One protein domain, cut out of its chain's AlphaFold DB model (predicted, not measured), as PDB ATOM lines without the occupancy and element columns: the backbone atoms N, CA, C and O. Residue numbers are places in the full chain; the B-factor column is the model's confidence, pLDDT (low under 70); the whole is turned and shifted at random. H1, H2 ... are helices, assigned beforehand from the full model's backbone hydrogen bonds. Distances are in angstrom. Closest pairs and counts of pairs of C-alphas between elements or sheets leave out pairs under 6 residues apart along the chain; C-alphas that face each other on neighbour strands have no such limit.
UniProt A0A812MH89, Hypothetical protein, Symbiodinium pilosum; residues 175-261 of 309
ATOM      1  N   ASP A 175     -13.900 -38.375 -34.318       95.94
ATOM      2  CA  ASP A 175     -15.152 -39.081 -34.629       95.94
ATOM      3  C   ASP A 175     -16.010 -39.374 -33.375       95.94
ATOM      4  O   ASP A 175     -17.243 -39.295 -33.404       95.94
ATOM      5  N   VAL A 176     -15.372 -39.728 -32.254       96.38
ATOM      6  CA  VAL A 176     -16.033 -39.975 -30.961       96.38
ATOM      7  C   VAL A 176     -16.484 -38.657 -30.332       96.38
ATOM      8  O   VAL A 176     -17.575 -38.605 -29.766       96.38
ATOM      9  N   GLU A 177     -15.701 -37.588 -30.471       94.94
ATOM     10  CA  GLU A 177     -16.064 -36.240 -30.027       94.94
ATOM     11  C   GLU A 177     -17.289 -35.707 -30.789       94.94
ATOM     12  O   GLU A 177     -18.247 -35.215 -30.184       94.94
ATOM     13  N   GLU A 178     -17.330 -35.895 -32.111       96.94
ATOM     14  CA  GLU A 178     -18.490 -35.561 -32.941       96.94
ATOM     15  C   GLU A 178     -19.740 -36.342 -32.518       96.94
ATOM     16  O   GLU A 178     -20.831 -35.766 -32.417       96.94
ATOM     17  N   LEU A 179     -19.607 -37.642 -32.223       97.06
ATOM     18  CA  LEU A 179     -20.708 -38.441 -31.679       97.06
ATOM     19  C   LEU A 179     -21.145 -37.951 -30.299       97.06
ATOM     20  O   LEU A 179     -22.350 -37.839 -30.051       97.06
ATOM     21  N   ALA A 180     -20.195 -37.633 -29.421       96.69
ATOM     22  CA  ALA A 180     -20.479 -37.131 -28.088       96.69
ATOM     23  C   ALA A 180     -21.262 -35.820 -28.149       96.69
ATOM     24  O   ALA A 180     -22.304 -35.699 -27.507       96.69
ATOM     25  N   LYS A 181     -20.856 -34.888 -29.013       96.94
ATOM     26  CA  LYS A 181     -21.574 -33.630 -29.236       96.94
ATOM     27  C   LYS A 181     -22.952 -33.852 -29.865       96.94
ATOM     28  O   LYS A 181     -23.936 -33.263 -29.423       96.94
ATOM     29  N   LYS A 182     -23.049 -34.722 -30.877       97.19
ATOM     30  CA  LYS A 182     -24.289 -34.982 -31.631       97.19
ATOM     31  C   LYS A 182     -25.384 -35.647 -30.800       97.19
ATOM     32  O   LYS A 182     -26.563 -35.374 -31.027       97.19
ATOM     33  N   PHE A 183     -25.008 -36.538 -29.887       97.62
ATOM     34  CA  PHE A 183     -25.945 -37.280 -29.039       97.62
ATOM     35  C   PHE A 183     -25.921 -36.829 -27.576       97.62
ATOM     36  O   PHE A 183     -26.617 -37.432 -26.767       97.62
ATOM     37  N   SER A 184     -25.163 -35.779 -27.248       96.19
ATOM     38  CA  SER A 184     -24.961 -35.301 -25.874       96.19
ATOM     39  C   SER A 184     -24.513 -36.429 -24.937       96.19
ATOM     40  O   SER A 184     -25.137 -36.668 -23.907       96.19
ATOM     41  N   LEU A 185     -23.470 -37.169 -25.335       97.06
ATOM     42  CA  LEU A 185     -22.869 -38.192 -24.477       97.06
ATOM     43  C   LEU A 185     -22.133 -37.526 -23.318       97.06
ATOM     44  O   LEU A 185     -21.423 -36.538 -23.504       97.06
ATOM     45  N   ASP A 186     -22.255 -38.123 -22.138       95.31
ATOM     46  CA  ASP A 186     -21.498 -37.687 -20.970       95.31
ATOM     47  C   ASP A 186     -19.998 -37.903 -21.204       95.31
ATOM     48  O   ASP A 186     -19.593 -38.892 -21.824       95.31
ATOM     49  N   ALA A 187     -19.161 -37.025 -20.643       88.62
ATOM     50  CA  ALA A 187     -17.704 -37.088 -20.799       88.62
ATOM     51  C   ALA A 187     -17.133 -38.472 -20.432       88.62
ATOM     52  O   ALA A 187     -16.284 -39.014 -21.139       88.62
ATOM     53  N   GLN A 188     -17.666 -39.100 -19.378       89.69
ATOM     54  CA  GLN A 188     -17.249 -40.438 -18.958       89.69
ATOM     55  C   GLN A 188     -17.592 -41.520 -19.997       89.69
ATOM     56  O   GLN A 188     -16.806 -42.445 -20.206       89.69
ATOM     57  N   ALA A 189     -18.762 -41.429 -20.635       95.69
ATOM     58  CA  ALA A 189     -19.174 -42.386 -21.659       95.69
ATOM     59  C   ALA A 189     -18.339 -42.212 -22.934       95.69
ATOM     60  O   ALA A 189     -17.907 -43.209 -23.509       95.69
ATOM     61  N   ALA A 190     -18.055 -40.967 -23.334       94.81
ATOM     62  CA  ALA A 190     -17.203 -40.656 -24.480       94.81
ATOM     63  C   ALA A 190     -15.758 -41.152 -24.281       94.81
ATOM     64  O   ALA A 190     -15.221 -41.827 -25.157       94.81
ATOM     65  N   ALA A 191     -15.166 -40.907 -23.106       89.38
ATOM     66  CA  ALA A 191     -13.815 -41.369 -22.779       89.38
ATOM     67  C   ALA A 191     -13.708 -42.903 -22.800       89.38
ATOM     68  O   ALA A 191     -12.815 -43.462 -23.436       89.38
ATOM     69  N   LYS A 192     -14.661 -43.608 -22.171       92.56
ATOM     70  CA  LYS A 192     -14.692 -45.082 -22.191       92.56
ATOM     71  C   LYS A 192     -14.948 -45.640 -23.590       92.56
ATOM     72  O   LYS A 192     -14.442 -46.709 -23.920       92.56
ATOM     73  N   LEU A 193     -15.732 -44.939 -24.409       95.81
ATOM     74  CA  LEU A 193     -15.960 -45.328 -25.795       95.81
ATOM     75  C   LEU A 193     -14.683 -45.207 -26.631       95.81
ATOM     76  O   LEU A 193     -14.347 -46.155 -27.336       95.81
ATOM     77  N   ALA A 194     -13.952 -44.097 -26.510       93.56
ATOM     78  CA  ALA A 194     -12.655 -43.925 -27.162       93.56
ATOM     79  C   ALA A 194     -11.657 -45.014 -26.728       93.56
ATOM     80  O   ALA A 194     -11.014 -45.636 -27.572       93.56
ATOM     81  N   GLU A 195     -11.599 -45.322 -25.427       91.12
ATOM     82  CA  GLU A 195     -10.739 -46.381 -24.893       91.12
ATOM     83  C   GLU A 195     -11.043 -47.741 -25.541       91.12
ATOM     84  O   GLU A 195     -10.142 -48.411 -26.042       91.12
ATOM     85  N   VAL A 196     -12.313 -48.154 -25.565       95.19
ATOM     86  CA  VAL A 196     -12.701 -49.468 -26.101       95.19
ATOM     87  C   VAL A 196     -12.501 -49.540 -27.617       95.19
ATOM     88  O   VAL A 196     -12.039 -50.565 -28.115       95.19
ATOM     89  N   LEU A 197     -12.794 -48.461 -28.348       94.75
ATOM     90  CA  LEU A 197     -12.578 -48.400 -29.797       94.75
ATOM     91  C   LEU A 197     -11.098 -48.429 -30.179       94.75
ATOM     92  O   LEU A 197     -10.768 -48.961 -31.233       94.75
ATOM     93  N   SER A 198     -10.207 -47.914 -29.328       91.06
ATOM     94  CA  SER A 198      -8.761 -47.942 -29.582       91.06
ATOM     95  C   SER A 198      -8.157 -49.353 -29.583       91.06
ATOM     96  O   SER A 198      -7.061 -49.542 -30.102       91.06
ATOM     97  N   ARG A 199      -8.871 -50.337 -29.014       92.25
ATOM     98  CA  ARG A 199      -8.457 -51.746 -28.937       92.25
ATOM     99  C   ARG A 199      -9.008 -52.607 -30.081       92.25
ATOM    100  O   ARG A 199      -8.733 -53.801 -30.101       92.25
ATOM    101  N   ARG A 200      -9.830 -52.052 -30.979       95.12
ATOM    102  CA  ARG A 200     -10.469 -52.792 -32.082       95.12
ATOM    103  C   ARG A 200      -9.980 -52.287 -33.433       95.12
ATOM    104  O   ARG A 200      -9.859 -51.081 -33.636       95.12
ATOM    105  N   ASP A 201      -9.822 -53.205 -34.380       94.69
ATOM    106  CA  ASP A 201      -9.400 -52.878 -35.748       94.69
ATOM    107  C   ASP A 201     -10.528 -52.186 -36.546       94.69
ATOM    108  O   ASP A 201     -10.311 -51.222 -37.282       94.69
ATOM    109  N   ASP A 202     -11.778 -52.606 -36.323       95.44
ATOM    110  CA  ASP A 202     -12.974 -52.185 -37.073       95.44
ATOM    111  C   ASP A 202     -13.631 -50.881 -36.553       95.44
ATOM    112  O   ASP A 202     -14.856 -50.702 -36.598       95.44
ATOM    113  N   ARG A 203     -12.831 -49.904 -36.102       95.69
ATOM    114  CA  ARG A 203     -13.318 -48.667 -35.447       95.69
ATOM    115  C   ARG A 203     -14.430 -47.942 -36.218       95.69
ATOM    116  O   ARG A 203     -15.461 -47.578 -35.652       95.69
ATOM    117  N   LYS A 204     -14.249 -47.731 -37.527       96.75
ATOM    118  CA  LYS A 204     -15.220 -47.004 -38.375       96.75
ATOM    119  C   LYS A 204     -16.562 -47.734 -38.491       96.75
ATOM    120  O   LYS A 204     -17.606 -47.090 -38.609       96.75
ATOM    121  N   ARG A 205     -16.543 -49.069 -38.493       97.19
ATOM    122  CA  ARG A 205     -17.750 -49.899 -38.586       97.19
ATOM    123  C   ARG A 205     -18.537 -49.836 -37.282       97.19
ATOM    124  O   ARG A 205     -19.736 -49.558 -37.321       97.19
ATOM    125  N   ASP A 206     -17.850 -49.998 -36.156       97.56
ATOM    126  CA  ASP A 206     -18.451 -49.917 -34.826       97.56
ATOM    127  C   ASP A 206     -19.085 -48.547 -34.574       97.56
ATOM    128  O   ASP A 206     -20.239 -48.468 -34.158       97.56
ATOM    129  N   LEU A 207     -18.391 -47.454 -34.916       97.69
ATOM    130  CA  LEU A 207     -18.924 -46.092 -34.790       97.69
ATOM    131  C   LEU A 207     -20.241 -45.905 -35.558       97.69
ATOM    132  O   LEU A 207     -21.195 -45.327 -35.030       97.69
ATOM    133  N   ARG A 208     -20.338 -46.442 -36.782       97.56
ATOM    134  CA  ARG A 208     -21.580 -46.405 -37.573       97.56
ATOM    135  C   ARG A 208     -22.701 -47.195 -36.903       97.56
ATOM    136  O   ARG A 208     -23.844 -46.739 -36.907       97.56
ATOM    137  N   GLN A 209     -22.400 -48.361 -36.338       97.94
ATOM    138  CA  GLN A 209     -23.394 -49.191 -35.653       97.94
ATOM    139  C   GLN A 209     -23.868 -48.537 -34.351       97.94
ATOM    140  O   GLN A 209     -25.074 -48.402 -34.146       97.94
ATOM    141  N   ILE A 210     -22.951 -48.024 -33.527       97.81
ATOM    142  CA  ILE A 210     -23.271 -47.240 -32.326       97.81
ATOM    143  C   ILE A 210     -24.157 -46.056 -32.700       97.81
ATOM    144  O   ILE A 210     -25.210 -45.852 -32.100       97.81
ATOM    145  N   GLN A 211     -23.812 -45.324 -33.759       97.69
ATOM    146  CA  GLN A 211     -24.621 -44.206 -34.228       97.69
ATOM    147  C   GLN A 211     -26.061 -44.615 -34.596       97.69
ATOM    148  O   GLN A 211     -26.978 -43.818 -34.380       97.69
ATOM    149  N   LYS A 212     -26.294 -45.816 -35.149       97.69
ATOM    150  CA  LYS A 212     -27.659 -46.319 -35.400       97.69
ATOM    151  C   LYS A 212     -28.418 -46.527 -34.085       97.69
ATOM    152  O   LYS A 212     -29.543 -46.048 -33.958       97.69
ATOM    153  N   HIS A 213     -27.790 -47.170 -33.099       97.62
ATOM    154  CA  HIS A 213     -28.371 -47.403 -31.768       97.62
ATOM    155  C   HIS A 213     -28.717 -46.098 -31.042       97.62
ATOM    156  O   HIS A 213     -29.829 -45.934 -30.535       97.62
ATOM    157  N   LEU A 214     -27.812 -45.115 -31.063       97.56
ATOM    158  CA  LEU A 214     -28.027 -43.826 -30.395       97.56
ATOM    159  C   LEU A 214     -29.155 -42.999 -31.022       97.56
ATOM    160  O   LEU A 214     -29.810 -42.230 -30.321       97.56
ATOM    161  N   GLN A 215     -29.447 -43.169 -32.315       97.06
ATOM    162  CA  GLN A 215     -30.584 -42.492 -32.954       97.06
ATOM    163  C   GLN A 215     -31.946 -42.991 -32.459       97.06
ATOM    164  O   GLN A 215     -32.920 -42.232 -32.517       97.06
ATOM    165  N   LEU A 216     -32.011 -44.240 -31.994       97.25
ATOM    166  CA  LEU A 216     -33.236 -44.903 -31.541       97.25
ATOM    167  C   LEU A 216     -33.466 -44.755 -30.033       97.25
ATOM    168  O   LEU A 216     -34.603 -44.881 -29.572       97.25
ATOM    169  N   SER A 217     -32.413 -44.449 -29.275       96.62
ATOM    170  CA  SER A 217     -32.465 -44.279 -27.824       96.62
ATOM    171  C   SER A 217     -32.819 -42.852 -27.400       96.62
ATOM    172  O   SER A 217     -32.545 -41.875 -28.098       96.62
ATOM    173  N   ASN A 218     -33.430 -42.725 -26.222       96.06
ATOM    174  CA  ASN A 218     -33.605 -41.460 -25.502       96.06
ATOM    175  C   ASN A 218     -32.578 -41.277 -24.365       96.06
ATOM    176  O   ASN A 218     -32.551 -40.220 -23.740       96.06
ATOM    177  N   LYS A 219     -31.748 -42.294 -24.102       97.38
ATOM    178  CA  LYS A 219     -30.696 -42.314 -23.076       97.38
ATOM    179  C   LYS A 219     -29.390 -42.819 -23.701       97.38
ATOM    180  O   LYS A 219     -29.025 -43.983 -23.510       97.38
ATOM    181  N   PRO A 220     -28.717 -41.982 -24.506       97.62
ATOM    182  CA  PRO A 220     -27.583 -42.416 -25.311       97.62
ATOM    183  C   PRO A 220     -26.388 -42.837 -24.442       97.62
ATOM    184  O   PRO A 220     -25.862 -43.923 -24.664       97.62
ATOM    185  N   SER A 221     -26.034 -42.085 -23.391       97.69
ATOM    186  CA  SER A 221     -24.921 -42.435 -22.492       97.69
ATOM    187  C   SER A 221     -25.082 -43.812 -21.839       97.69
ATOM    188  O   SER A 221     -24.163 -44.628 -21.870       97.69
ATOM    189  N   SER A 222     -26.264 -44.114 -21.287       97.56
ATOM    190  CA  SER A 222     -26.537 -45.416 -20.660       97.56
ATOM    191  C   SER A 222     -26.486 -46.563 -21.669       97.56
ATOM    192  O   SER A 222     -25.989 -47.638 -21.346       97.56
ATOM    193  N   LEU A 223     -26.974 -46.335 -22.894       97.38
ATOM    194  CA  LEU A 223     -26.937 -47.344 -23.948       97.38
ATOM    195  C   LEU A 223     -25.503 -47.637 -24.399       97.38
ATOM    196  O   LEU A 223     -25.146 -48.806 -24.506       97.38
ATOM    197  N   VAL A 224     -24.667 -46.604 -24.582       97.88
ATOM    198  CA  VAL A 224     -23.232 -46.789 -24.858       97.88
ATOM    199  C   VAL A 224     -22.615 -47.671 -23.779       97.88
ATOM    200  O   VAL A 224     -22.007 -48.679 -24.108       97.88
ATOM    201  N   MET A 225     -22.836 -47.367 -22.498       97.25
ATOM    202  CA  MET A 225     -22.265 -48.140 -21.388       97.25
ATOM    203  C   MET A 225     -22.645 -49.630 -21.403       97.25
ATOM    204  O   MET A 225     -21.808 -50.462 -21.056       97.25
ATOM    205  N   LEU A 226     -23.867 -49.974 -21.827       96.69
ATOM    206  CA  LEU A 226     -24.275 -51.369 -22.021       96.69
ATOM    207  C   LEU A 226     -23.506 -52.016 -23.182       96.69
ATOM    208  O   LEU A 226     -22.948 -53.095 -23.015       96.69
ATOM    209  N   MET A 227     -23.400 -51.325 -24.319       97.06
ATOM    210  CA  MET A 227     -22.687 -51.822 -25.504       97.06
ATOM    211  C   MET A 227     -21.177 -51.966 -25.272       97.06
ATOM    212  O   MET A 227     -20.561 -52.887 -25.802       97.06
ATOM    213  N   LEU A 228     -20.572 -51.101 -24.450       96.94
ATOM    214  CA  LEU A 228     -19.150 -51.194 -24.104       96.94
ATOM    215  C   LEU A 228     -18.812 -52.515 -23.405       96.94
ATOM    216  O   LEU A 228     -17.694 -53.003 -23.557       96.94
ATOM    217  N   LYS A 229     -19.757 -53.107 -22.659       97.06
ATOM    218  CA  LYS A 229     -19.572 -54.431 -22.050       97.06
ATOM    219  C   LYS A 229     -19.387 -55.502 -23.126       97.06
ATOM    220  O   LYS A 229     -18.450 -56.288 -23.039       97.06
ATOM    221  N   ASP A 230     -20.224 -55.482 -24.158       96.81
ATOM    222  CA  ASP A 230     -20.173 -56.452 -25.254       96.81
ATOM    223  C   ASP A 230     -18.925 -56.252 -26.123       96.81
ATOM    224  O   ASP A 230     -18.239 -57.217 -26.459       96.81
ATOM    225  N   MET A 231     -18.567 -54.997 -26.408       97.00
ATOM    226  CA  MET A 231     -17.359 -54.664 -27.171       97.00
ATOM    227  C   MET A 231     -16.075 -55.098 -26.454       97.00
ATOM    228  O   MET A 231     -15.151 -55.584 -27.102       97.00
ATOM    229  N   ARG A 232     -16.013 -54.964 -25.122       96.19
ATOM    230  CA  ARG A 232     -14.873 -55.441 -24.317       96.19
ATOM    231  C   ARG A 232     -14.725 -56.961 -24.346       96.19
ATOM    232  O   ARG A 232     -13.606 -57.447 -24.271       96.19
ATOM    233  N   ASN A 233     -15.828 -57.688 -24.514       96.50
ATOM    234  CA  ASN A 233     -15.822 -59.139 -24.710       96.50
ATOM    235  C   ASN A 233     -15.484 -59.542 -26.159       96.50
ATOM    236  O   ASN A 233     -15.557 -60.719 -26.498       96.50
ATOM    237  N   GLY A 234     -15.174 -58.577 -27.033       95.81
ATOM    238  CA  GLY A 234     -14.898 -58.816 -28.448       95.81
ATOM    239  C   GLY A 234     -16.144 -59.088 -29.294       95.81
ATOM    240  O   GLY A 234     -16.017 -59.400 -30.476       95.81
ATOM    241  N   LEU A 235     -17.355 -58.946 -28.740       96.50
ATOM    242  CA  LEU A 235     -18.578 -59.216 -29.491       96.50
ATOM    243  C   LEU A 235     -18.816 -58.118 -30.546       96.50
ATOM    244  O   LEU A 235     -18.611 -56.926 -30.278       96.50
ATOM    245  N   PRO A 236     -19.234 -58.477 -31.772       96.12
ATOM    246  CA  PRO A 236     -19.623 -57.491 -32.769       96.12
ATOM    247  C   PRO A 236     -20.910 -56.789 -32.330       96.12
ATOM    248  O   PRO A 236     -21.806 -57.398 -31.737       96.12
ATOM    249  N   ILE A 237     -21.019 -55.501 -32.649       96.69
ATOM    250  CA  ILE A 237     -22.221 -54.737 -32.335       96.69
ATOM    251  C   ILE A 237     -23.340 -55.207 -33.270       96.69
ATOM    252  O   ILE A 237     -23.241 -55.101 -34.494       96.69
ATOM    253  N   ARG A 238     -24.410 -55.754 -32.687       95.06
ATOM    254  CA  ARG A 238     -25.596 -56.201 -33.432       95.06
ATOM    255  C   ARG A 238     -26.346 -55.005 -34.009       95.06
ATOM    256  O   ARG A 238     -26.247 -53.905 -33.471       95.06
ATOM    257  N   ASP A 239     -27.103 -55.197 -35.083       96.31
ATOM    258  CA  ASP A 239     -28.002 -54.145 -35.563       96.31
ATOM    259  C   ASP A 239     -29.165 -53.927 -34.567       96.31
ATOM    260  O   ASP A 239     -29.537 -54.843 -33.830       96.31
ATOM    261  N   PRO A 240     -29.715 -52.705 -34.472       95.56
ATOM    262  CA  PRO A 240     -30.803 -52.416 -33.547       95.56
ATOM    263  C   PRO A 240     -32.112 -53.084 -33.977       95.56
ATOM    264  O   PRO A 240     -32.678 -52.736 -35.010       95.56
ATOM    265  N   GLU A 241     -32.633 -53.976 -33.136       94.62
ATOM    266  CA  GLU A 241     -33.925 -54.651 -33.349       94.62
ATOM    267  C   GLU A 241     -35.112 -53.893 -32.723       94.62
ATOM    268  O   GLU A 241     -36.275 -54.217 -32.959       94.62
ATOM    269  N   TYR A 242     -34.837 -52.854 -31.932       90.56
ATOM    270  CA  TYR A 242     -35.860 -52.136 -31.176       90.56
ATOM    271  C   TYR A 242     -36.472 -50.975 -31.977       90.56
ATOM    272  O   TYR A 242     -35.748 -50.244 -32.665       90.56
ATOM    273  N   PRO A 243     -37.791 -50.729 -31.856       93.88
ATOM    274  CA  PRO A 243     -38.425 -49.579 -32.486       93.88
ATOM    275  C   PRO A 243     -37.916 -48.253 -31.883       93.88
ATOM    276  O   PRO A 243     -37.475 -48.221 -30.731       93.88
ATOM    277  N   PRO A 244     -38.002 -47.125 -32.621       95.19
ATOM    278  CA  PRO A 244     -37.590 -45.820 -32.111       95.19
ATOM    279  C   PRO A 244     -38.317 -45.455 -30.810       95.19
ATOM    280  O   PRO A 244     -39.540 -45.303 -30.801       95.19
ATOM    281  N   SER A 245     -37.568 -45.239 -29.725       94.50
ATOM    282  CA  SER A 245     -38.146 -44.805 -28.446       94.50
ATOM    283  C   SER A 245     -38.840 -43.450 -28.594       94.50
ATOM    284  O   SER A 245     -38.356 -42.565 -29.311       94.50
ATOM    285  N   VAL A 246     -39.950 -43.241 -27.881       93.88
ATOM    286  CA  VAL A 246     -40.637 -41.941 -27.851       93.88
ATOM    287  C   VAL A 246     -39.665 -40.864 -27.357       93.88
ATOM    288  O   VAL A 246     -39.029 -41.000 -26.314       93.88
ATOM    289  N   GLY A 247     -39.518 -39.795 -28.143       90.94
ATOM    290  CA  GLY A 247     -38.589 -38.696 -27.853       90.94
ATOM    291  C   GLY A 247     -37.161 -38.875 -28.387       90.94
ATOM    292  O   GLY A 247     -36.402 -37.904 -28.361       90.94
ATOM    293  N   SER A 248     -36.817 -40.046 -28.938       93.12
ATOM    294  CA  SER A 248     -35.550 -40.267 -29.653       93.12
ATOM    295  C   SER A 248     -35.401 -39.344 -30.871       93.12
ATOM    296  O   SER A 248     -36.382 -38.789 -31.388       93.12
ATOM    297  N   MET A 249     -34.170 -39.183 -31.369       90.44
ATOM    298  CA  MET A 249     -33.916 -38.399 -32.585       90.44
ATOM    299  C   MET A 249     -34.674 -38.955 -33.797       90.44
ATOM    300  O   MET A 249     -35.269 -38.180 -34.552       90.44
ATOM    301  N   ALA A 250     -34.725 -40.282 -33.952       92.06
ATOM    302  CA  ALA A 250     -35.490 -40.935 -35.010       92.06
ATOM    303  C   ALA A 250     -36.999 -40.641 -34.893       92.06
ATOM    304  O   ALA A 250     -37.630 -40.244 -35.878       92.06
ATOM    305  N   HIS A 251     -37.563 -40.723 -33.682       93.31
ATOM    306  CA  HIS A 251     -38.965 -40.382 -33.429       93.31
ATOM    307  C   HIS A 251     -39.271 -38.906 -33.752       93.31
ATOM    308  O   HIS A 251     -40.234 -38.598 -34.459       93.31
ATOM    309  N   LYS A 252     -38.415 -37.973 -33.305       90.75
ATOM    310  CA  LYS A 252     -38.552 -36.532 -33.597       90.75
ATOM    311  C   LYS A 252     -38.490 -36.243 -35.103       90.75
ATOM    312  O   LYS A 252     -39.275 -35.434 -35.608       90.75
ATOM    313  N   ARG A 253     -37.605 -36.928 -35.838       90.81
ATOM    314  CA  ARG A 253     -37.474 -36.786 -37.299       90.81
ATOM    315  C   ARG A 253     -38.716 -37.295 -38.039       90.81
ATOM    316  O   ARG A 253     -39.209 -36.600 -38.927       90.81
ATOM    317  N   GLY A 254     -39.267 -38.442 -37.630       88.56
ATOM    318  CA  GLY A 254     -40.507 -38.990 -38.195       88.56
ATOM    319  C   GLY A 254     -41.718 -38.069 -37.998       88.56
ATOM    320  O   GLY A 254     -42.497 -37.845 -38.928       88.56
ATOM    321  N   MET A 255     -41.834 -37.446 -36.820       85.12
ATOM    322  CA  MET A 255     -42.925 -36.513 -36.513       85.12
ATOM    323  C   MET A 255     -42.845 -35.212 -37.324       85.12
ATOM    324  O   MET A 255     -43.868 -34.717 -37.812       85.12
ATOM    325  N   LYS A 256     -41.637 -34.670 -37.538       84.38
ATOM    326  CA  LYS A 256     -41.449 -33.439 -38.330       84.38
ATOM    327  C   LYS A 256     -41.867 -33.629 -39.794       84.38
ATOM    328  O   LYS A 256     -42.499 -32.737 -40.359       84.38
ATOM    329  N   GLY A 257     -41.586 -34.798 -40.378       80.31
ATOM    330  CA  GLY A 257     -41.973 -35.131 -41.756       80.31
ATOM    331  C   GLY A 257     -43.483 -35.311 -41.961       80.31
ATOM    332  O   GLY A 257     -44.010 -34.964 -43.018       80.31
ATOM    333  N   ARG A 258     -44.208 -35.806 -40.948       79.44
ATOM    334  CA  ARG A 258     -45.677 -35.892 -41.008       79.44
ATOM    335  C   ARG A 258     -46.332 -34.513 -40.920       79.44
ATOM    336  O   ARG A 258     -47.226 -34.215 -41.705       79.44
ATOM    337  N   ARG A 259     -45.847 -33.638 -40.028       76.88
ATOM    338  CA  ARG A 259     -46.438 -32.304 -39.813       76.88
ATOM    339  C   ARG A 259     -46.275 -31.362 -41.013       76.88
ATOM    340  O   ARG A 259     -47.157 -30.539 -41.252       76.88
ATOM    341  N   SER A 260     -45.183 -31.469 -41.775       71.38
ATOM    342  CA  SER A 260     -44.980 -30.652 -42.981       71.38
ATOM    343  C   SER A 260     -45.914 -31.058 -44.124       71.38
ATOM    344  O   SER A 260     -46.487 -30.182 -44.768       71.38
ATOM    345  N   ARG A 261     -46.155 -32.364 -44.321       68.12
ATOM    346  CA  ARG A 261     -47.085 -32.866 -45.350       68.12
ATOM    347  C   ARG A 261     -48.540 -32.455 -45.109       68.12
ATOM    348  O   ARG A 261     -49.262 -32.212 -46.072       68.12
TER     349      ARG A 261
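Overview. This is residues 175 to 261 of the 309 residues of the protein "Hypothetical protein" of Symbiodinium pilosum (UniProt A0A812MH89). Two helical hairpins, H1 with H2 and H3 with H4, are laid one on the other to make a small four-helix body, H1 beside H3 and H2 beside H4, with the two helices of each hairpin splayed. From the end of H4 a long link, residues 233 to 248, runs back to the end of H3, where H5 begins and leads away as an arm whose residues 256 to 261 stick out. The printed part has 87 residues with five named helices, H1 to H5 in order, and no named strand; the class is all helix. It is compact, with a radius of gyration of the C-alphas of 13.6 A, yet elongated, spanning 46 by 25 by 20 A, with the arm H5 at one end of the length.

Along the chain. H1, residues 175 to 183, begins with C-alpha 175 at (-15.152, -39.081, -34.629) and is 12.3 A long from first to last C-alpha. H2, residues 187 to 197, measures 15.3 A. H3, residues 203 to 216, is the longest helix by residues, 20.6 A, and its C-alpha 216 is at (-33.236, -44.903, -31.541). H4, residues 220 to 232, measures 18.2 A. H5, residues 249 to 261, measures 19.2 A and ends with C-alpha 261 at (-47.085, -32.866, -45.350).

Arrangement. H3 is the hub, touching H1, H4 and H5. H1 and H3 run the same way at a shallow tilt of 2 degrees; their closest C-alphas, of Phe 183 and Leu 214, are 7.0 A apart. H1 and H2 form a helical hairpin at a steep tilt of 39 degrees, closest at the C-alphas of Ala 180 and Ala 190, 6.0 A. H2 touches H4, the same way at a shallow tilt of 27 degrees, with the C-alphas of Ala 189 and Ser 221 closest at 5.8 A. H3 and H4 form the other helical hairpin, at 38 degrees, only just steep; residues 210 to 214 alone touch residues 220 to 224, and the closest C-alphas, of Leu 214 and Pro 220, are 5.3 A apart. H3 and H5 touch only at their ends, closest at the C-alphas of Gln 215 and Met 249, 5.3 A, at a steep tilt of 58 degrees. H5 is apart from H1, H2 and H4. Every O i to N i+4 pair is within hydrogen-bond range in H1 and H2, against 9 of 10 in H3, 7 of 9 in H4 and 8 of 9 in H5.

Size, cuts and confidence. The two C-alphas farthest apart, of Arg 199 and Arg 261, are 46.0 A apart. The printed part has no cut. The links H1 to H2, H2 to H3 and H3 to H4 are tight, and the link H4 to H5, 16 residues, is long. The mean pLDDT of the printed part is 93.9; residue 261 alone is under 70.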